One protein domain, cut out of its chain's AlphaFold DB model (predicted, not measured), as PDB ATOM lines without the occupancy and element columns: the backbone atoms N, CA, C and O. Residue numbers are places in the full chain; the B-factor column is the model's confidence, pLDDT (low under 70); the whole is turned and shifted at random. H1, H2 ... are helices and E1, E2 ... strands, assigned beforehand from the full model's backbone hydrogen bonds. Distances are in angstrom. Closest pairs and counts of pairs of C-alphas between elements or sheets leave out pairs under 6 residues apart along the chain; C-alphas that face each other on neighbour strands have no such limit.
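Overview. This is residues 40 to 182 of the 199 residues of an uncharacterized protein of Hymenobacter chitinivorans DSM 11115 (UniProt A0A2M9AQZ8). A twisted wall of six antiparallel strands has H2 and H3 over one face, making two layers, and no named helix over the other; short H1 grazes the sheet beside H2. Two long loops, residues 77 to 93 and 114 to 129, reach up to 25 A from the mean of the C-alphas. The 143 printed residues, with under half in named elements, give H1 H2 E1 E2 H3 E3 E4 E5 E6 and sheet order E2 E1 E3 E4 E5 E6. The class is mixed; the whole is compact, radius of gyration of the C-alphas 15.9 A, spans 41 by 37 by 28 A.

Along the chain. Find C-alpha 47 at (135.340, 80.534, 340.258), where H1 runs to 50; next come H2, 59 to 66, E1, 71 to 76, 17.0 A, and E2, 94 to 97. Then read H3, 104 to 113, 14.1 A, E3, 130 to 135, E4, 146 to 153, 23.2 A, E5, 159 to 167, 22.7 A, and E6, 176 to 181, ending at (133.402, 72.573, 350.484).

Arrangement. Look for N 74 and O 94, 2.8 A, between E2 and E1; N 133 and O 73, 2.7 A, between E1 and E3. E3 E4 E5 E6 form a meander, each strand the antiparallel neighbour of the one before: see N 153 and O 132, 2.7 A, N 148 and O 165, 2.8 A, N 162 and O 181, 2.8 A. E2, H3, E3 make a split strand-helix-strand unit, E1 between its strands, with a right-handed crossover. H3 lies over E1 and E3 at a height of 9.4 A, along the strands; its closest C-alphas to E3 are Thr 112 and Arg 130, 6.0 A. H2 touches H3 at Val 59 and Ala 105, closest C-alphas 6.5 A, at a steep tilt of 38 degrees, opposite ways. H1 touches H2, closest C-alphas Arg 49 and Ile 65, 6.1 A. In H2 and H3 every O i to N i+4 pair is within hydrogen-bond range; H1 is too short for one.

Size, cuts and confidence. The C-alphas of Ala 48 and Val 85, 44.0 A, are the two farthest apart. The printed part has no cut; the links E1 to E2 and H3 to E3 are long. Check the B-factor column: pLDDT is under 70 at residues 77 to 92, 115 to 123 and 125 to 128.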
ATOM      1  N   ASP A  40     127.419  75.336 329.874       91.88
ATOM      2  CA  ASP A  40     126.110  75.940 330.112       91.88
ATOM      3  C   ASP A  40     125.960  76.125 331.622       91.88
ATOM      4  O   ASP A  40     125.579  75.211 332.356       91.88
ATOM      5  N   VAL A  41     126.378  77.302 332.082       93.38
ATOM      6  CA  VAL A  41     126.452  77.683 333.492       93.38
ATOM      7  C   VAL A  41     125.635  78.956 333.671       93.38
ATOM      8  O   VAL A  41     125.695  79.855 332.830       93.38
ATOM      9  N   ALA A  42     124.888  79.056 334.768       92.88
ATOM     10  CA  ALA A  42     124.118  80.251 335.083       92.88
ATOM     11  C   ALA A  42     125.009  81.509 335.062       92.88
ATOM     12  O   ALA A  42     126.089  81.531 335.651       92.88
ATOM     13  N   GLY A  43     124.540  82.580 334.416       87.19
ATOM     14  CA  GLY A  43     125.408  83.669 333.935       87.19
ATOM     15  C   GLY A  43     126.188  84.481 334.982       87.19
ATOM     16  O   GLY A  43     127.040  85.279 334.614       87.19
ATOM     17  N   LYS A  44     125.920  84.312 336.282       93.38
ATOM     18  CA  LYS A  44     126.685  84.957 337.366       93.38
ATOM     19  C   LYS A  44     127.713  84.027 338.013       93.38
ATOM     20  O   LYS A  44     128.412  84.462 338.922       93.38
ATOM     21  N   VAL A  45     127.808  82.771 337.609       96.50
ATOM     22  CA  VAL A  45     128.716  81.799 338.220       96.50
ATOM     23  C   VAL A  45     130.121  81.980 337.653       96.50
ATOM     24  O   VAL A  45     130.317  81.976 336.447       96.50
ATOM     25  N   THR A  46     131.089  82.137 338.551       95.56
ATOM     26  CA  THR A  46     132.534  82.225 338.273       95.56
ATOM     27  C   THR A  46     133.272  81.529 339.408       95.56
ATOM     28  O   THR A  46     132.713  81.393 340.506       95.56
ATOM     29  N   ALA A  47     134.534  81.155 339.210       94.12
ATOM     30  CA  ALA A  47     135.340  80.534 340.258       94.12
ATOM     31  C   ALA A  47     135.416  81.418 341.514       94.12
ATOM     32  O   ALA A  47     135.234  80.954 342.642       94.12
ATOM     33  N   ALA A  48     135.621  82.725 341.324       94.50
ATOM     34  CA  ALA A  48     135.673  83.699 342.410       94.50
ATOM     35  C   ALA A  48     134.369  83.749 343.225       94.50
ATOM     36  O   ALA A  48     134.409  83.844 344.451       94.50
ATOM     37  N   ARG A  49     133.204  83.660 342.572       97.00
ATOM     38  CA  ARG A  49     131.904  83.679 343.259       97.00
ATOM     39  C   ARG A  49     131.565  82.344 343.917       97.00
ATOM     40  O   ARG A  49     131.042  82.365 345.026       97.00
ATOM     41  N   ILE A  50     131.927  81.209 343.315       95.88
ATOM     42  CA  ILE A  50     131.799  79.881 343.947       95.88
ATOM     43  C   ILE A  50     132.553  79.870 345.276       95.88
ATOM     44  O   ILE A  50     131.983  79.544 346.316       95.88
ATOM     45  N   ARG A  51     133.800  80.360 345.276       94.06
ATOM     46  CA  ARG A  51     134.620  80.480 346.487       94.06
ATOM     47  C   ARG A  51     134.064  81.453 347.524       94.06
ATOM     48  O   ARG A  51     134.625  81.499 348.610       94.06
ATOM     49  N   ARG A  52     133.021  82.238 347.248       96.06
ATOM     50  CA  ARG A  52     132.368  83.091 348.256       96.06
ATOM     51  C   ARG A  52     131.237  82.383 348.988       96.06
ATOM     52  O   ARG A  52     130.864  82.851 350.057       96.06
ATOM     53  N   VAL A  53     130.708  81.289 348.446       96.19
ATOM     54  CA  VAL A  53     129.678  80.500 349.123       96.19
ATOM     55  C   VAL A  53     130.315  79.716 350.272       96.19
ATOM     56  O   VAL A  53     131.420  79.176 350.142       96.19
ATOM     57  N   ARG A  54     129.646  79.704 351.427       95.06
ATOM     58  CA  ARG A  54     130.120  79.070 352.662       95.06
ATOM     59  C   ARG A  54     129.007  78.250 353.309       95.06
ATOM     60  O   ARG A  54     127.847  78.647 353.175       95.06
ATOM     61  N   PRO A  55     129.349  77.167 354.031       95.00
ATOM     62  CA  PRO A  55     128.405  76.492 354.905       95.00
ATOM     63  C   PRO A  55     127.705  77.481 355.842       95.00
ATOM     64  O   PRO A  55     128.313  78.458 356.284       95.00
ATOM     65  N   GLY A  56     126.420  77.251 356.099       94.88
ATOM     66  CA  GLY A  56     125.583  78.128 356.914       94.88
ATOM     67  C   GLY A  56     125.000  79.343 356.180       94.88
ATOM     68  O   GLY A  56     124.231  80.084 356.780       94.88
ATOM     69  N   MET A  57     125.317  79.584 354.901       96.94
ATOM     70  CA  MET A  57     124.646  80.644 354.132       96.94
ATOM     71  C   MET A  57     123.197  80.272 353.814       96.94
ATOM     72  O   MET A  57     122.905  79.127 353.490       96.94
ATOM     73  N   SER A  58     122.283  81.239 353.827       96.62
ATOM     74  CA  SER A  58     120.905  81.021 353.381       96.62
ATOM     75  C   SER A  58     120.802  80.956 351.854       96.62
ATOM     76  O   SER A  58     121.635  81.506 351.127       96.62
ATOM     77  N   VAL A  59     119.720  80.364 351.342       96.19
ATOM     78  CA  VAL A  59     119.412  80.345 349.898       96.19
ATOM     79  C   VAL A  59     119.464  81.739 349.268       96.19
ATOM     80  O   VAL A  59     120.008  81.905 348.177       96.19
ATOM     81  N   ALA A  60     118.941  82.759 349.955       96.50
ATOM     82  CA  ALA A  60     118.938  84.131 349.453       96.50
ATOM     83  C   ALA A  60     120.364  84.675 349.259       96.50
ATOM     84  O   ALA A  60     120.659  85.273 348.224       96.50
ATOM     85  N   GLN A  61     121.264  84.411 350.214       97.56
ATOM     86  CA  GLN A  61     122.674  84.798 350.109       97.56
ATOM     87  C   GLN A  61     123.365  84.080 348.944       97.56
ATOM     88  O   GLN A  61     124.093  84.711 348.175       97.56
ATOM     89  N   VAL A  62     123.099  82.784 348.756       97.38
ATOM     90  CA  VAL A  62     123.659  82.016 347.631       97.38
ATOM     91  C   VAL A  62     123.183  82.575 346.292       97.38
ATOM     92  O   VAL A  62     124.006  82.836 345.415       97.38
ATOM     93  N   VAL A  63     121.881  82.834 346.138       96.75
ATOM     94  CA  VAL A  63     121.310  83.408 344.907       96.75
ATOM     95  C   VAL A  63     121.853  84.814 344.635       96.75
ATOM     96  O   VAL A  63     122.097  85.175 343.483       96.75
ATOM     97  N   GLN A  64     122.119  85.606 345.674       96.81
ATOM     98  CA  GLN A  64     122.765  86.910 345.525       96.81
ATOM     99  C   GLN A  64     124.197  86.785 344.965       96.81
ATOM    100  O   GLN A  64     124.604  87.593 344.125       96.81
ATOM    101  N   ILE A  65     124.951  85.767 345.396       97.12
ATOM    102  CA  ILE A  65     126.340  85.520 344.975       97.12
ATOM    103  C   ILE A  65     126.403  84.895 343.573       97.12
ATOM    104  O   ILE A  65     127.091  85.425 342.695       97.12
ATOM    105  N   LEU A  66     125.695  83.784 343.358       97.25
ATOM    106  CA  LEU A  66     125.792  82.937 342.162       97.25
ATOM    107  C   LEU A  66     124.726  83.226 341.099       97.25
ATOM    108  O   LEU A  66     124.847  82.762 339.969       97.25
ATOM    109  N   GLY A  67     123.699  84.012 341.421       96.44
ATOM    110  CA  GLY A  67     122.540  84.220 340.555       96.44
ATOM    111  C   GLY A  67     121.480  83.128 340.697       96.44
ATOM    112  O   GLY A  67     121.461  82.364 341.665       96.44
ATOM    113  N   ARG A  68     120.560  83.079 339.727       96.44
ATOM    114  CA  ARG A  68     119.487  82.078 339.689       96.44
ATOM    115  C   ARG A  68     120.059  80.734 339.206       96.44
ATOM    116  O   ARG A  68     120.745  80.736 338.183       96.44
ATOM    117  N   PRO A  69     119.808  79.617 339.908       97.62
ATOM    118  CA  PRO A  69     120.151  78.293 339.405       97.62
ATOM    119  C   PRO A  69     119.228  77.914 338.245       97.62
ATOM    120  O   PRO A  69     118.232  78.589 337.993       97.62
ATOM    121  N   TYR A  70     119.538  76.822 337.550       97.19
ATOM    122  CA  TYR A  70     118.673  76.285 336.500       97.19
ATOM    123  C   TYR A  70     117.600  75.351 337.040       97.19
ATOM    124  O   TYR A  70     116.470  75.365 336.547       97.19
ATOM    125  N   THR A  71     117.949  74.533 338.029       96.50
ATOM    126  CA  THR A  71     117.023  73.583 338.642       96.50
ATOM    127  C   THR A  71     117.203  73.534 340.150       96.50
ATOM    128  O   THR A  71     118.258  73.875 340.696       96.50
ATOM    129  N   MET A  72     116.137  73.106 340.812       95.06
ATOM    130  CA  MET A  72     116.083  72.835 342.238       95.06
ATOM    131  C   MET A  72     115.596  71.407 342.437       95.06
ATOM    132  O   MET A  72     114.684  70.966 341.735       95.06
ATOM    133  N   LEU A  73     116.199  70.707 343.387       92.69
ATOM    134  CA  LEU A  73     115.794  69.374 343.809       92.69
ATOM    135  C   LEU A  73     115.740  69.346 345.333       92.69
ATOM    136  O   LEU A  73     116.702  69.750 345.970       92.69
ATOM    137  N   SER A  74     114.656  68.857 345.914       89.56
ATOM    138  CA  SER A  74     114.571  68.523 347.334       89.56
ATOM    139  C   SER A  74     114.228  67.055 347.443       89.56
ATOM    140  O   SER A  74     113.222  66.628 346.879       89.56
ATOM    141  N   VAL A  75     115.038  66.304 348.177       83.31
ATOM    142  CA  VAL A  75     114.813  64.884 348.452       83.31
ATOM    143  C   VAL A  75     114.618  64.680 349.950       83.31
ATOM    144  O   VAL A  75     115.173  65.421 350.767       83.31
ATOM    145  N   LYS A  76     113.793  63.695 350.304       76.56
ATOM    146  CA  LYS A  76     113.649  63.226 351.685       76.56
ATOM    147  C   LYS A  76     114.790  62.280 352.044       76.56
ATOM    148  O   LYS A  76     115.259  61.517 351.200       76.56
ATOM    149  N   GLY A  77     115.209  62.339 353.301       66.62
ATOM    150  CA  GLY A  77     116.219  61.461 353.860       66.62
ATOM    151  C   GLY A  77     117.640  61.772 353.395       66.62
ATOM    152  O   GLY A  77     117.959  62.790 352.775       66.62
ATOM    153  N   SER A  78     118.533  60.848 353.720       54.28
ATOM    154  CA  SER A  78     119.975  60.981 353.493       54.28
ATOM    155  C   SER A  78     120.427  60.753 352.048       54.28
ATOM    156  O   SER A  78     121.622  60.814 351.768       54.28
ATOM    157  N   GLY A  79     119.503  60.452 351.131       50.69
ATOM    158  CA  GLY A  79     119.840  60.073 349.757       50.69
ATOM    159  C   GLY A  79     120.617  58.754 349.647       50.69
ATOM    160  O   GLY A  79     121.021  58.382 348.548       50.69
ATOM    161  N   THR A  80     120.835  58.023 350.750       45.62
ATOM    162  CA  THR A  80     121.451  56.698 350.693       45.62
ATOM    163  C   THR A  80     120.404  55.682 350.278       45.62
ATOM    164  O   THR A  80     119.474  55.386 351.024       45.62
ATOM    165  N   HIS A  81     120.574  55.137 349.077       40.88
ATOM    166  CA  HIS A  81     119.871  53.953 348.609       40.88
ATOM    167  C   HIS A  81     120.117  52.795 349.586       40.88
ATOM    168  O   HIS A  81     121.133  52.110 349.490       40.88
ATOM    169  N   THR A  82     119.214  52.553 350.533       39.16
ATOM    170  CA  THR A  82     119.293  51.358 351.376       39.16
ATOM    171  C   THR A  82     117.971  50.609 351.431       39.16
ATOM    172  O   THR A  82     117.009  51.048 352.045       39.16
ATOM    173  N   LEU A  83     118.051  49.408 350.844       40.94
ATOM    174  CA  LEU A  83     117.405  48.157 351.241       40.94
ATOM    175  C   LEU A  83     115.940  47.942 350.827       40.94
ATOM    176  O   LEU A  83     115.013  48.239 351.561       40.94
ATOM    177  N   ASN A  84     115.785  47.257 349.683       46.41
ATOM    178  CA  ASN A  84     114.848  46.145 349.426       46.41
ATOM    179  C   ASN A  84     113.348  46.291 349.751       46.41
ATOM    180  O   ASN A  84     112.614  45.306 349.655       46.41
ATOM    181  N   VAL A  85     112.851  47.483 350.051       54.47
ATOM    182  CA  VAL A  85     111.417  47.766 350.091       54.47
ATOM    183  C   VAL A  85     111.054  48.460 348.780       54.47
ATOM    184  O   VAL A  85     111.757  49.370 348.346       54.47
ATOM    185  N   ARG A  86     109.981  48.014 348.112       59.94
ATOM    186  CA  ARG A  86     109.409  48.667 346.918       59.94
ATOM    187  C   ARG A  86     108.777  50.010 347.304       59.94
ATOM    188  O   ARG A  86     107.565  50.180 347.231       59.94
ATOM    189  N   CYS A  87     109.594  50.934 347.769       58.91
ATOM    190  CA  CYS A  87     109.220  52.316 347.973       58.91
ATOM    191  C   CYS A  87     109.385  53.010 346.631       58.91
ATOM    192  O   CYS A  87     110.427  52.868 345.990       58.91
ATOM    193  N   ASN A  88     108.341  53.697 346.176       60.75
ATOM    194  CA  ASN A  88     108.449  54.509 344.978       60.75
ATOM    195  C   ASN A  88     109.413  55.660 345.301       60.75
ATOM    196  O   ASN A  88     109.105  56.520 346.119       60.75
ATOM    197  N   ASP A  89     110.597  55.635 344.699       59.75
ATOM    198  CA  ASP A  89     111.722  56.554 344.929       59.75
ATOM    199  C   ASP A  89     111.402  58.023 344.596       59.75
ATOM    200  O   ASP A  89     112.159  58.938 344.926       59.75
ATOM    201  N   GLN A  90     110.249  58.266 343.974       58.41
ATOM    202  CA  GLN A  90     109.762  59.599 343.638       58.41
ATOM    203  C   GLN A  90     108.874  60.232 344.715       58.41
ATOM    204  O   GLN A  90     108.627  61.441 344.661       58.41
ATOM    205  N   GLU A  91     108.382  59.466 345.692       63.16
ATOM    206  CA  GLU A  91     107.440  59.992 346.677       63.16
ATOM    207  C   GLU A  91     108.134  60.970 347.640       63.16
ATOM    208  O   GLU A  91     109.057  60.631 348.374       63.16
ATOM    209  N   GLY A  92     107.709  62.238 347.604       66.81
ATOM    210  CA  GLY A  92     108.277  63.301 348.436       66.81
ATOM    211  C   GLY A  92     109.548  63.964 347.895       66.81
ATOM    212  O   GLY A  92     110.134  64.776 348.619       66.81
ATOM    213  N   SER A  93     109.932  63.669 346.648       77.31
ATOM    214  CA  SER A  93     110.937  64.430 345.902       77.31
ATOM    215  C   SER A  93     110.291  65.600 345.151       77.31
ATOM    216  O   SER A  93     109.322  65.426 344.415       77.31
ATOM    217  N   TYR A  94     110.847  66.804 345.299       82.38
ATOM    218  CA  TYR A  94     110.402  67.997 344.575       82.38
ATOM    219  C   TYR A  94     111.489  68.439 343.612       82.38
ATOM    220  O   TYR A  94     112.546  68.894 344.043       82.38
ATOM    221  N   ALA A  95     111.215  68.359 342.314       88.38
ATOM    222  CA  ALA A  95     112.075  68.921 341.284       88.38
ATOM    223  C   ALA A  95     111.366  70.092 340.599       88.38
ATOM    224  O   ALA A  95     110.189  69.999 340.251       88.38
ATOM    225  N   ALA A  96     112.078  71.196 340.398       91.88
ATOM    226  CA  ALA A  96     111.556  72.352 339.684       91.88
ATOM    227  C   ALA A  96     112.619  72.952 338.763       91.88
ATOM    228  O   ALA A  96     113.764  73.172 339.165       91.88
ATOM    229  N   ALA A  97     112.222  73.258 337.528       95.19
ATOM    230  CA  ALA A  97     112.974  74.175 336.685       95.19
ATOM    231  C   ALA A  97     112.769  75.606 337.201       95.19
ATOM    232  O   ALA A  97     111.651  76.008 337.526       95.19
ATOM    233  N   VAL A  98     113.847  76.380 337.278       95.00
ATOM    234  CA  VAL A  98     113.790  77.765 337.745       95.00
ATOM    235  C   VAL A  98     113.441  78.673 336.571       95.00
ATOM    236  O   VAL A  98     114.236  78.854 335.651       95.00
ATOM    237  N   THR A  99     112.247  79.256 336.618       94.19
ATOM    238  CA  THR A  99     111.804  80.333 335.719       94.19
ATOM    239  C   THR A  99     112.093  81.694 336.349       94.19
ATOM    240  O   THR A  99     112.452  81.761 337.525       94.19
ATOM    241  N   ASP A 100     111.895  82.795 335.623       91.81
ATOM    242  CA  ASP A 100     112.061  84.149 336.181       91.81
ATOM    243  C   ASP A 100     111.015  84.501 337.249       91.81
ATOM    244  O   ASP A 100     111.268  85.326 338.125       91.81
ATOM    245  N   THR A 101     109.861  83.833 337.216       94.06
ATOM    246  CA  THR A 101     108.734  84.068 338.127       94.06
ATOM    247  C   THR A 101     108.778  83.222 339.396       94.06
ATOM    248  O   THR A 101     108.035  83.498 340.336       94.06
ATOM    249  N   LEU A 102     109.631  82.194 339.456       94.69
ATOM    250  CA  LEU A 102     109.728  81.328 340.630       94.69
ATOM    251  C   LEU A 102     110.351  82.084 341.817       94.69
ATOM    252  O   LEU A 102     111.502  82.523 341.751       94.69
ATOM    253  N   ASP A 103     109.631  82.173 342.935       95.69
ATOM    254  CA  ASP A 103     110.214  82.575 344.218       95.69
ATOM    255  C   ASP A 103     110.971  81.383 344.825       95.69
ATOM    256  O   ASP A 103     110.397  80.498 345.460       95.69
ATOM    257  N   ILE A 104     112.286  81.372 344.607       94.50
ATOM    258  CA  ILE A 104     113.212  80.328 345.068       94.50
ATOM    259  C   ILE A 104     113.164  80.181 346.597       94.50
ATOM    260  O   ILE A 104     113.225  79.067 347.114       94.50
ATOM    261  N   ALA A 105     113.040  81.288 347.335       92.62
ATOM    262  CA  ALA A 105     113.034  81.252 348.792       92.62
ATOM    263  C   ALA A 105     111.713  80.681 349.323       92.62
ATOM    264  O   ALA A 105     111.725  79.877 350.254       92.62
ATOM    265  N   ALA A 106     110.579  81.054 348.721       92.06
ATOM    266  CA  ALA A 106     109.285  80.459 349.054       92.06
ATOM    267  C   ALA A 106     109.225  78.971 348.698       92.06
ATOM    268  O   ALA A 106     108.739  78.178 349.503       92.06
ATOM    269  N   TRP A 107     109.762  78.588 347.534       92.62
ATOM    270  CA  TRP A 107     109.879  77.183 347.153       92.62
ATOM    271  C   TRP A 107     110.700  76.412 348.186       92.62
ATOM    272  O   TRP A 107     110.240  75.375 348.656       92.62
ATOM    273  N   MET A 108     111.855  76.946 348.609       91.31
ATOM    274  CA  MET A 108     112.703  76.267 349.592       91.31
ATOM    275  C   MET A 108     112.010  76.127 350.945       91.31
ATOM    276  O   MET A 108     111.998  75.037 351.497       91.31
ATOM    277  N   ARG A 109     111.369  77.192 351.450       89.25
ATOM    278  CA  ARG A 109     110.596  77.121 352.702       89.25
ATOM    279  C   ARG A 109     109.521  76.042 352.640       89.25
ATOM    280  O   ARG A 109     109.309  75.343 353.619       89.25
ATOM    281  N   ARG A 110     108.838  75.901 351.500       87.00
ATOM    282  CA  ARG A 110     107.830  74.852 351.310       87.00
ATOM    283  C   ARG A 110     108.461  73.465 351.276       87.00
ATOM    284  O   ARG A 110     107.930  72.551 351.896       87.00
ATOM    285  N   ALA A 111     109.572  73.327 350.557       85.62
ATOM    286  CA  ALA A 111     110.305  72.077 350.455       85.62
ATOM    287  C   ALA A 111     110.794  71.617 351.834       85.62
ATOM    288  O   ALA A 111     110.589  70.462 352.177       85.62
ATOM    289  N   THR A 112     111.343  72.500 352.665       84.88
ATOM    290  CA  THR A 112     111.842  72.127 353.997       84.88
ATOM    291  C   THR A 112     110.755  72.028 355.070       84.88
ATOM    292  O   THR A 112     110.943  71.305 356.041       84.88
ATOM    293  N   ALA A 113     109.613  72.709 354.914       83.12
ATOM    294  CA  ALA A 113     108.515  72.657 355.887       83.12
ATOM    295  C   ALA A 113     107.658  71.384 355.805       83.12
ATOM    296  O   ALA A 113     106.933  71.080 356.751       83.12
ATOM    297  N   ASP A 114     107.687  70.655 354.687       72.56
ATOM    298  CA  ASP A 114     106.966  69.385 354.585       72.56
ATOM    299  C   ASP A 114     107.701  68.293 355.378       72.56
ATOM    300  O   ASP A 114     108.709  67.731 354.949       72.56
ATOM    301  N   SER A 115     107.145  68.025 356.560       65.62
ATOM    302  CA  SER A 115     107.618  67.074 357.561       65.62
ATOM    303  C   SER A 115     106.939  65.704 357.472       65.62
ATOM    304  O   SER A 115     107.007  64.935 358.433       65.62
ATOM    305  N   VAL A 116     106.210  65.405 356.388       66.50
ATOM    306  CA  VAL A 116     105.465  64.143 356.273       66.50
ATOM    307  C   VAL A 116     106.452  62.975 356.222       66.50
ATOM    308  O   VAL A 116     107.161  62.817 355.234       66.50
ATOM    309  N   VAL A 117     106.482  62.148 357.264       63.44
ATOM    310  CA  VAL A 117     107.291  60.920 357.311       63.44
ATOM    311  C   VAL A 117     106.679  59.895 356.374       63.44
ATOM    312  O   VAL A 117     105.496  59.573 356.508       63.44
ATOM    313  N   HIS A 118     107.461  59.383 355.426       65.94
ATOM    314  CA  HIS A 118     106.993  58.288 354.593       65.94
ATOM    315  C   HIS A 118     107.092  56.968 355.367       65.94
ATOM    316  O   HIS A 118     107.966  56.795 356.214       65.94
ATOM    317  N   ILE A 119     106.215  56.002 355.073       66.25
ATOM    318  CA  ILE A 119     106.222  54.692 355.753       66.25
ATOM    319  C   ILE A 119     107.569  53.962 355.607       66.25
ATOM    320  O   ILE A 119     107.955  53.174 356.465       66.25
ATOM    321  N   CYS A 120     108.298  54.269 354.535       67.25
ATOM    322  CA  CYS A 120     109.627  53.734 354.258       67.25
ATOM    323  C   CYS A 120     110.735  54.336 355.123       67.25
ATOM    324  O   CYS A 120     111.809  53.752 355.208       67.25
ATOM    325  N   ASP A 121     110.462  55.460 355.783       66.69
ATOM    326  CA  ASP A 121     111.422  56.154 356.632       66.69
ATOM    327  C   ASP A 121     111.160  55.868 358.125       66.69
ATOM    328  O   ASP A 121     111.831  56.403 359.006       66.69
ATOM    329  N   VAL A 122     110.179  55.015 358.447       67.38
ATOM    330  CA  VAL A 122     109.857  54.652 359.833       67.38
ATOM    331  C   VAL A 122     111.058  53.948 360.468       67.38
ATOM    332  O   VAL A 122     111.426  52.841 360.084       67.38
ATOM    333  N   GLY A 123     111.648  54.595 361.474       69.00
ATOM    334  CA  GLY A 123     112.836  54.110 362.176       69.00
ATOM    335  C   GLY A 123     114.155  54.718 361.689       69.00
ATOM    336  O   GLY A 123     115.164  54.536 362.368       69.00
ATOM    337  N   ASP A 124     114.164  55.481 360.589       70.44
ATOM    338  CA  ASP A 124     115.308  56.328 360.240       70.44
ATOM    339  C   ASP A 124     115.196  57.654 361.002       70.44
ATOM    340  O   ASP A 124     114.265  58.434 360.809       70.44
ATOM    341  N   ALA A 125     116.169  57.948 361.865       68.50
ATOM    342  CA  ALA A 125     116.233  59.234 362.559       68.50
ATOM    343  C   ALA A 125     116.328  60.425 361.581       68.50
ATOM    344  O   ALA A 125     115.963  61.543 361.937       68.50
ATOM    345  N   ARG A 126     116.776  60.175 360.343       67.75
ATOM    346  CA  ARG A 126     116.909  61.155 359.257       67.75
ATOM    347  C   ARG A 126     115.694  61.195 358.331       67.75
ATOM    348  O   ARG A 126     115.715  61.925 357.348       67.75
ATOM    349  N   ALA A 127     114.625  60.460 358.638       66.69
ATOM    350  CA  ALA A 127     113.357  60.486 357.900       66.69
ATOM    351  C   ALA A 127     112.792  61.899 357.701       66.69
ATOM    352  O   ALA A 127     112.118  62.201 356.716       66.69
ATOM    353  N   HIS A 128     113.061  62.765 358.673       68.00
ATOM    354  CA  HIS A 128     112.616  64.150 358.687       68.00
ATOM    355  C   HIS A 128     113.607  65.105 358.024       68.00
ATOM    356  O   HIS A 128     113.253  66.253 357.750       68.00
ATOM    357  N   ASP A 129     114.834  64.655 357.761       77.88
ATOM    358  CA  ASP A 129     115.834  65.492 357.132       77.88
ATOM    359  C   ASP A 129     115.494  65.655 355.658       77.88
ATOM    360  O   ASP A 129     115.239  64.699 354.918       77.88
ATOM    361  N   ARG A 130     115.496  66.910 355.222       80.81
ATOM    362  CA  ARG A 130     115.369  67.260 353.819       80.81
ATOM    363  C   ARG A 130     116.626  67.927 353.346       80.81
ATOM    364  O   ARG A 130     117.000  68.981 353.846       80.81
ATOM    365  N   ASN A 131     117.217  67.323 352.329       87.44
ATOM    366  CA  ASN A 131     118.354  67.893 351.646       87.44
ATOM    367  C   ASN A 131     117.876  68.492 350.335       87.44
ATOM    368  O   ASN A 131     117.247  67.829 349.505       87.44
ATOM    369  N   SER A 132     118.173  69.771 350.162       92.62
ATOM    370  CA  SER A 132     117.846  70.497 348.945       92.62
ATOM    371  C   SER A 132     119.105  70.829 348.166       92.62
ATOM    372  O   SER A 132     120.170  71.025 348.731       92.62
ATOM    373  N   THR A 133     119.000  70.886 346.848       95.38
ATOM    374  CA  THR A 133     120.120  71.116 345.946       95.38
ATOM    375  C   THR A 133     119.727  72.138 344.892       95.38
ATOM    376  O   THR A 133     118.716  71.988 344.206       95.38
ATOM    377  N   LEU A 134     120.555  73.170 344.738       96.94
ATOM    378  CA  LEU A 134     120.496  74.105 343.621       96.94
ATOM    379  C   LEU A 134     121.528  73.691 342.578       96.94
ATOM    380  O   LEU A 134     122.712  73.587 342.898       96.94
ATOM    381  N   THR A 135     121.093  73.498 341.335       97.06
ATOM    382  CA  THR A 135     121.984  73.143 340.224       97.06
ATOM    383  C   THR A 135     122.191  74.347 339.318       97.06
ATOM    384  O   THR A 135     121.239  74.912 338.775       97.06
ATOM    385  N   TYR A 136     123.449  74.730 339.130       97.44
ATOM    386  CA  TYR A 136     123.843  75.942 338.404       97.44
ATOM    387  C   TYR A 136     124.356  75.678 336.984       97.44
ATOM    388  O   TYR A 136     124.798  76.597 336.297       97.44
ATOM    389  N   THR A 137     124.294  74.427 336.545       96.00
ATOM    390  CA  THR A 137     124.854  73.940 335.281       96.00
ATOM    391  C   THR A 137     123.872  73.016 334.580       96.00
ATOM    392  O   THR A 137     123.166  72.262 335.249       96.00
ATOM    393  N   ARG A 138     123.842  73.020 333.247       93.56
ATOM    394  CA  ARG A 138     123.084  72.035 332.463       93.56
ATOM    395  C   ARG A 138     124.023  71.072 331.742       93.56
ATOM    396  O   ARG A 138     125.107  71.487 331.326       93.56
ATOM    397  N   PRO A 139     123.610  69.806 331.553       89.94
ATOM    398  CA  PRO A 139     124.287  68.919 330.626       89.94
ATOM    399  C   PRO A 139     124.349  69.556 329.243       89.94
ATOM    400  O   PRO A 139     123.341  70.051 328.734       89.94
ATOM    401  N   VAL A 140     125.525  69.515 328.624       87.19
ATOM    402  CA  VAL A 140     125.688  69.974 327.249       87.19
ATOM    403  C   VAL A 140     125.769  68.757 326.345       87.19
ATOM    404  O   VAL A 140     126.713  67.971 326.428       87.19
ATOM    405  N   ALA A 141     124.772  68.601 325.474       83.50
ATOM    406  CA  ALA A 141     124.756  67.518 324.501       83.50
ATOM    407  C   ALA A 141     126.043  67.538 323.660       83.50
ATOM    408  O   ALA A 141     126.454  68.597 323.174       83.50
ATOM    409  N   TRP A 142     126.650  66.361 323.487       81.44
ATOM    410  CA  TRP A 142     127.873  66.148 322.700       81.44
ATOM    411  C   TRP A 142     129.140  66.830 323.234       81.44
ATOM    412  O   TRP A 142     130.151  66.858 322.537       81.44
ATOM    413  N   ALA A 143     129.123  67.387 324.446       83.25
ATOM    414  CA  ALA A 143     130.347  67.872 325.069       83.25
ATOM    415  C   ALA A 143     131.147  66.687 325.626       83.25
ATOM    416  O   ALA A 143     130.620  65.915 326.426       83.25
ATOM    417  N   GLY A 144     132.424  66.561 325.251       80.25
ATOM    418  CA  GLY A 144     133.310  65.560 325.856       80.25
ATOM    419  C   GLY A 144     133.590  65.843 327.332       80.25
ATOM    420  O   GLY A 144     133.873  64.920 328.091       80.25
ATOM    421  N   ARG A 145     133.476  67.113 327.750       86.62
ATOM    422  CA  ARG A 145     133.586  67.558 329.145       86.62
ATOM    423  C   ARG A 145     132.675  68.753 329.409       86.62
ATOM    424  O   ARG A 145     132.663  69.692 328.609       86.62
ATOM    425  N   TYR A 146     131.987  68.779 330.549       90.00
ATOM    426  CA  TYR A 146     131.275  69.980 331.002       90.00
ATOM    427  C   TYR A 146     131.311  70.144 332.529       90.00
ATOM    428  O   TYR A 146     131.359  69.150 333.259       90.00
ATOM    429  N   PRO A 147     131.318  71.390 333.032       93.62
ATOM    430  CA  PRO A 147     131.284  71.649 334.461       93.62
ATOM    431  C   PRO A 147     129.925  71.303 335.052       93.62
ATOM    432  O   PRO A 147     128.886  71.574 334.452       93.62
ATOM    433  N   MET A 148     129.938  70.794 336.276       95.00
ATOM    434  CA  MET A 148     128.755  70.694 337.110       95.00
ATOM    435  C   MET A 148     128.966  71.415 338.432       95.00
ATOM    436  O   MET A 148     130.031  71.287 339.032       95.00
ATOM    437  N   LEU A 149     127.964  72.181 338.866       96.31
ATOM    438  CA  LEU A 149     127.972  72.902 340.138       96.31
ATOM    439  C   LEU A 149     126.656  72.689 340.880       96.31
ATOM    440  O   LEU A 149     125.584  73.047 340.378       96.31
ATOM    441  N   TRP A 150     126.780  72.202 342.111       96.69
ATOM    442  CA  TRP A 150     125.691  72.051 343.061       96.69
ATOM    443  C   TRP A 150     125.975  72.794 344.352       96.69
ATOM    444  O   TRP A 150     127.099  72.811 344.860       96.69
ATOM    445  N   VAL A 151     124.921  73.385 344.899       96.75
ATOM    446  CA  VAL A 151     124.908  73.881 346.272       96.75
ATOM    447  C   VAL A 151     123.852  73.091 347.024       96.75
ATOM    448  O   VAL A 151     122.670  73.173 346.687       96.75
ATOM    449  N   HIS A 152     124.297  72.317 348.003       94.81
ATOM    450  CA  HIS A 152     123.457  71.516 348.876       94.81
ATOM    451  C   HIS A 152     123.077  72.325 350.115       94.81
ATOM    452  O   HIS A 152     123.876  73.107 350.634       94.81
ATOM    453  N   PHE A 153     121.849  72.123 350.571       93.75
ATOM    454  CA  PHE A 153     121.242  72.769 351.717       93.75
ATOM    455  C   PHE A 153     120.723  71.707 352.678       93.75
ATOM    456  O   PHE A 153     120.190  70.688 352.233       93.75
ATOM    457  N   ASP A 154     120.869  71.973 353.970       90.88
ATOM    458  CA  ASP A 154     120.299  71.173 355.048       90.88
ATOM    459  C   ASP A 154     118.780  71.390 355.202       90.88
ATOM    460  O   ASP A 154     118.155  72.203 354.505       90.88
ATOM    461  N   SER A 155     118.186  70.684 356.167       88.94
ATOM    462  CA  SER A 155     116.761  70.774 356.511       88.94
ATOM    463  C   SER A 155     116.338  72.154 357.022       88.94
ATOM    464  O   SER A 155     115.155  72.487 356.995       88.94
ATOM    465  N   SER A 156     117.292  72.996 357.424       91.00
ATOM    466  CA  SER A 156     117.066  74.384 357.829       91.00
ATOM    467  C   SER A 156     117.257  75.380 356.677       91.00
ATOM    468  O   SER A 156     117.255  76.587 356.916       91.00
ATOM    469  N   ALA A 157     117.403  74.905 355.434       93.19
ATOM    470  CA  ALA A 157     117.645  75.714 354.238       93.19
ATOM    471  C   ALA A 157     118.937  76.557 354.290       93.19
ATOM    472  O   ALA A 157     119.017  77.624 353.664       93.19
ATOM    473  N   HIS A 158     119.958  76.068 354.995       94.69
ATOM    474  CA  HIS A 158     121.300  76.646 354.992       94.69
ATOM    475  C   HIS A 158     122.267  75.758 354.218       94.69
ATOM    476  O   HIS A 158     122.095  74.546 354.156       94.69
ATOM    477  N   VAL A 159     123.272  76.362 353.583       95.19
ATOM    478  CA  VAL A 159     124.271  75.630 352.799       95.19
ATOM    479  C   VAL A 159     124.946  74.596 353.691       95.19
ATOM    480  O   VAL A 159     125.601  74.956 354.668       95.19
ATOM    481  N   SER A 160     124.833  73.330 353.314       93.25
ATOM    482  CA  SER A 160     125.557  72.223 353.930       93.25
ATOM    483  C   SER A 160     126.812  71.893 353.134       93.25
ATOM    484  O   SER A 160     127.859  71.652 353.721       93.25
ATOM    485  N   ALA A 161     126.758  71.963 351.802       93.19
ATOM    486  CA  ALA A 161     127.923  71.719 350.965       93.19
ATOM    487  C   ALA A 161     127.873  72.484 349.638       93.19
ATOM    488  O   ALA A 161     126.811  72.805 349.108       93.19
ATOM    489  N   VAL A 162     129.044  72.744 349.069       94.31
ATOM    490  CA  VAL A 162     129.209  73.233 347.698       94.31
ATOM    491  C   VAL A 162     130.094  72.246 346.965       94.31
ATOM    492  O   VAL A 162     131.197  71.946 347.421       94.31
ATOM    493  N   TYR A 163     129.623  71.758 345.826       93.00
ATOM    494  CA  TYR A 163     130.307  70.712 345.087       93.00
ATOM    495  C   TYR A 163     130.400  71.067 343.612       93.00
ATOM    496  O   TYR A 163     129.403  71.440 342.990       93.00
ATOM    497  N   ALA A 164     131.596  70.941 343.047       93.56
ATOM    498  CA  ALA A 164     131.813  71.072 341.623       93.56
ATOM    499  C   ALA A 164     132.657  69.921 341.079       93.56
ATOM    500  O   ALA A 164     133.674  69.531 341.662       93.56
ATOM    501  N   LYS A 165     132.249  69.417 339.916       92.62
ATOM    502  CA  LYS A 165     132.965  68.373 339.180       92.62
ATOM    503  C   LYS A 165     132.988  68.660 337.688       92.62
ATOM    504  O   LYS A 165     132.215  69.479 337.194       92.62
ATOM    505  N   VAL A 166     133.860  67.968 336.971       90.69
ATOM    506  CA  VAL A 166     133.845  67.939 335.507       90.69
ATOM    507  C   VAL A 166     133.271  66.606 335.071       90.69
ATOM    508  O   VAL A 166     133.897  65.572 335.288       90.69
ATOM    509  N   TYR A 167     132.097  66.642 334.443       87.62
ATOM    510  CA  TYR A 167     131.496  65.441 333.878       87.62
ATOM    511  C   TYR A 167     132.243  64.990 332.636       87.62
ATOM    512  O   TYR A 167     132.582  65.828 331.792       87.62
ATOM    513  N   LYS A 168     132.435  63.677 332.498       86.88
ATOM    514  CA  LYS A 168     133.036  63.059 331.311       86.88
ATOM    515  C   LYS A 168     132.113  61.950 330.774       86.88
ATOM    516  O   LYS A 168     132.331  60.784 331.092       86.88
ATOM    517  N   PRO A 169     131.110  62.271 329.931       78.38
ATOM    518  CA  PRO A 169     130.074  61.314 329.511       78.38
ATOM    519  C   PRO A 169     130.610  60.051 328.831       78.38
ATOM    520  O   PRO A 169     129.936  59.028 328.831       78.38
ATOM    521  N   TYR A 170     131.786  60.145 328.210       77.62
ATOM    522  CA  TYR A 170     132.394  59.071 327.423       77.62
ATOM    523  C   TYR A 170     133.608  58.435 328.110       77.62
ATOM    524  O   TYR A 170     134.303  57.630 327.498       77.62
ATOM    525  N   SER A 171     133.889  58.797 329.366       73.56
ATOM    526  CA  SER A 171     134.989  58.199 330.117       73.56
ATOM    527  C   SER A 171     134.509  56.977 330.891       73.56
ATOM    528  O   SER A 171     133.437  56.989 331.484       73.56
ATOM    529  N   LEU A 172     135.333  55.928 330.917       75.12
ATOM    530  CA  LEU A 172     135.164  54.788 331.825       75.12
ATOM    531  C   LEU A 172     135.622  55.109 333.261       75.12
ATOM    532  O   LEU A 172     135.595  54.233 334.119       75.12
ATOM    533  N   LEU A 173     136.112  56.328 333.496       74.75
ATOM    534  CA  LEU A 173     136.633  56.788 334.777       74.75
ATOM    535  C   LEU A 173     135.599  57.652 335.500       74.75
ATOM    536  O   LEU A 173     134.758  58.285 334.861       74.75
ATOM    537  N   ASP A 174     135.726  57.719 336.825       77.50
ATOM    538  CA  ASP A 174     134.932  58.620 337.656       77.50
ATOM    539  C   ASP A 174     135.121  60.091 337.247       77.50
ATOM    540  O   ASP A 174     136.161  60.510 336.723       77.50
ATOM    541  N   ASP A 175     134.092  60.896 337.506       82.56
ATOM    542  CA  ASP A 175     134.140  62.337 337.280       82.56
ATOM    543  C   ASP A 175     135.190  63.015 338.175       82.56
ATOM    544  O   ASP A 175     135.304  62.722 339.367       82.56
ATOM    545  N   ASP A 176     135.898  64.009 337.632       86.06
ATOM    546  CA  ASP A 176     136.907  64.735 338.406       86.06
ATOM    547  C   ASP A 176     136.229  65.722 339.359       86.06
ATOM    548  O   ASP A 176     135.599  66.690 338.916       86.06
ATOM    549  N   VAL A 177     136.408  65.535 340.665       88.06
ATOM    550  CA  VAL A 177     136.045  66.544 341.667       88.06
ATOM    551  C   VAL A 177     137.031  67.704 341.583       88.06
ATOM    552  O   VAL A 177     138.225  67.523 341.804       88.06
ATOM    553  N   ILE A 178     136.529  68.903 341.290       89.06
ATOM    554  CA  ILE A 178     137.351  70.118 341.131       89.06
ATOM    555  C   ILE A 178     137.093  71.166 342.213       89.06
ATOM    556  O   ILE A 178     137.755  72.199 342.257       89.06
ATOM    557  N   TYR A 179     136.083  70.950 343.049       89.12
ATOM    558  CA  TYR A 179     135.858  71.727 344.257       89.12
ATOM    559  C   TYR A 179     134.879  70.997 345.159       89.12
ATOM    560  O   TYR A 179     133.818  70.559 344.717       89.12
ATOM    561  N   SER A 180     135.204  70.924 346.438       89.06
ATOM    562  CA  SER A 180     134.291  70.451 347.462       89.06
ATOM    563  C   SER A 180     134.515  71.290 348.709       89.06
ATOM    564  O   SER A 180     135.650  71.483 349.144       89.06
ATOM    565  N   LEU A 181     133.428  71.851 349.225       87.88
ATOM    566  CA  LEU A 181     133.402  72.573 350.484       87.88
ATOM    567  C   LEU A 181     132.248  72.033 351.320       87.88
ATOM    568  O   LEU A 181     131.089  72.274 350.987       87.88
ATOM    569  N   SER A 182     132.582  71.364 352.413       84.31
ATOM    570  CA  SER A 182     131.664  70.846 353.432       84.31
ATOM    571  C   SER A 182     132.209  71.183 354.829       84.31
ATOM    572  O   SER A 182     133.351  71.651 354.950       84.31
TER     573      SER A 182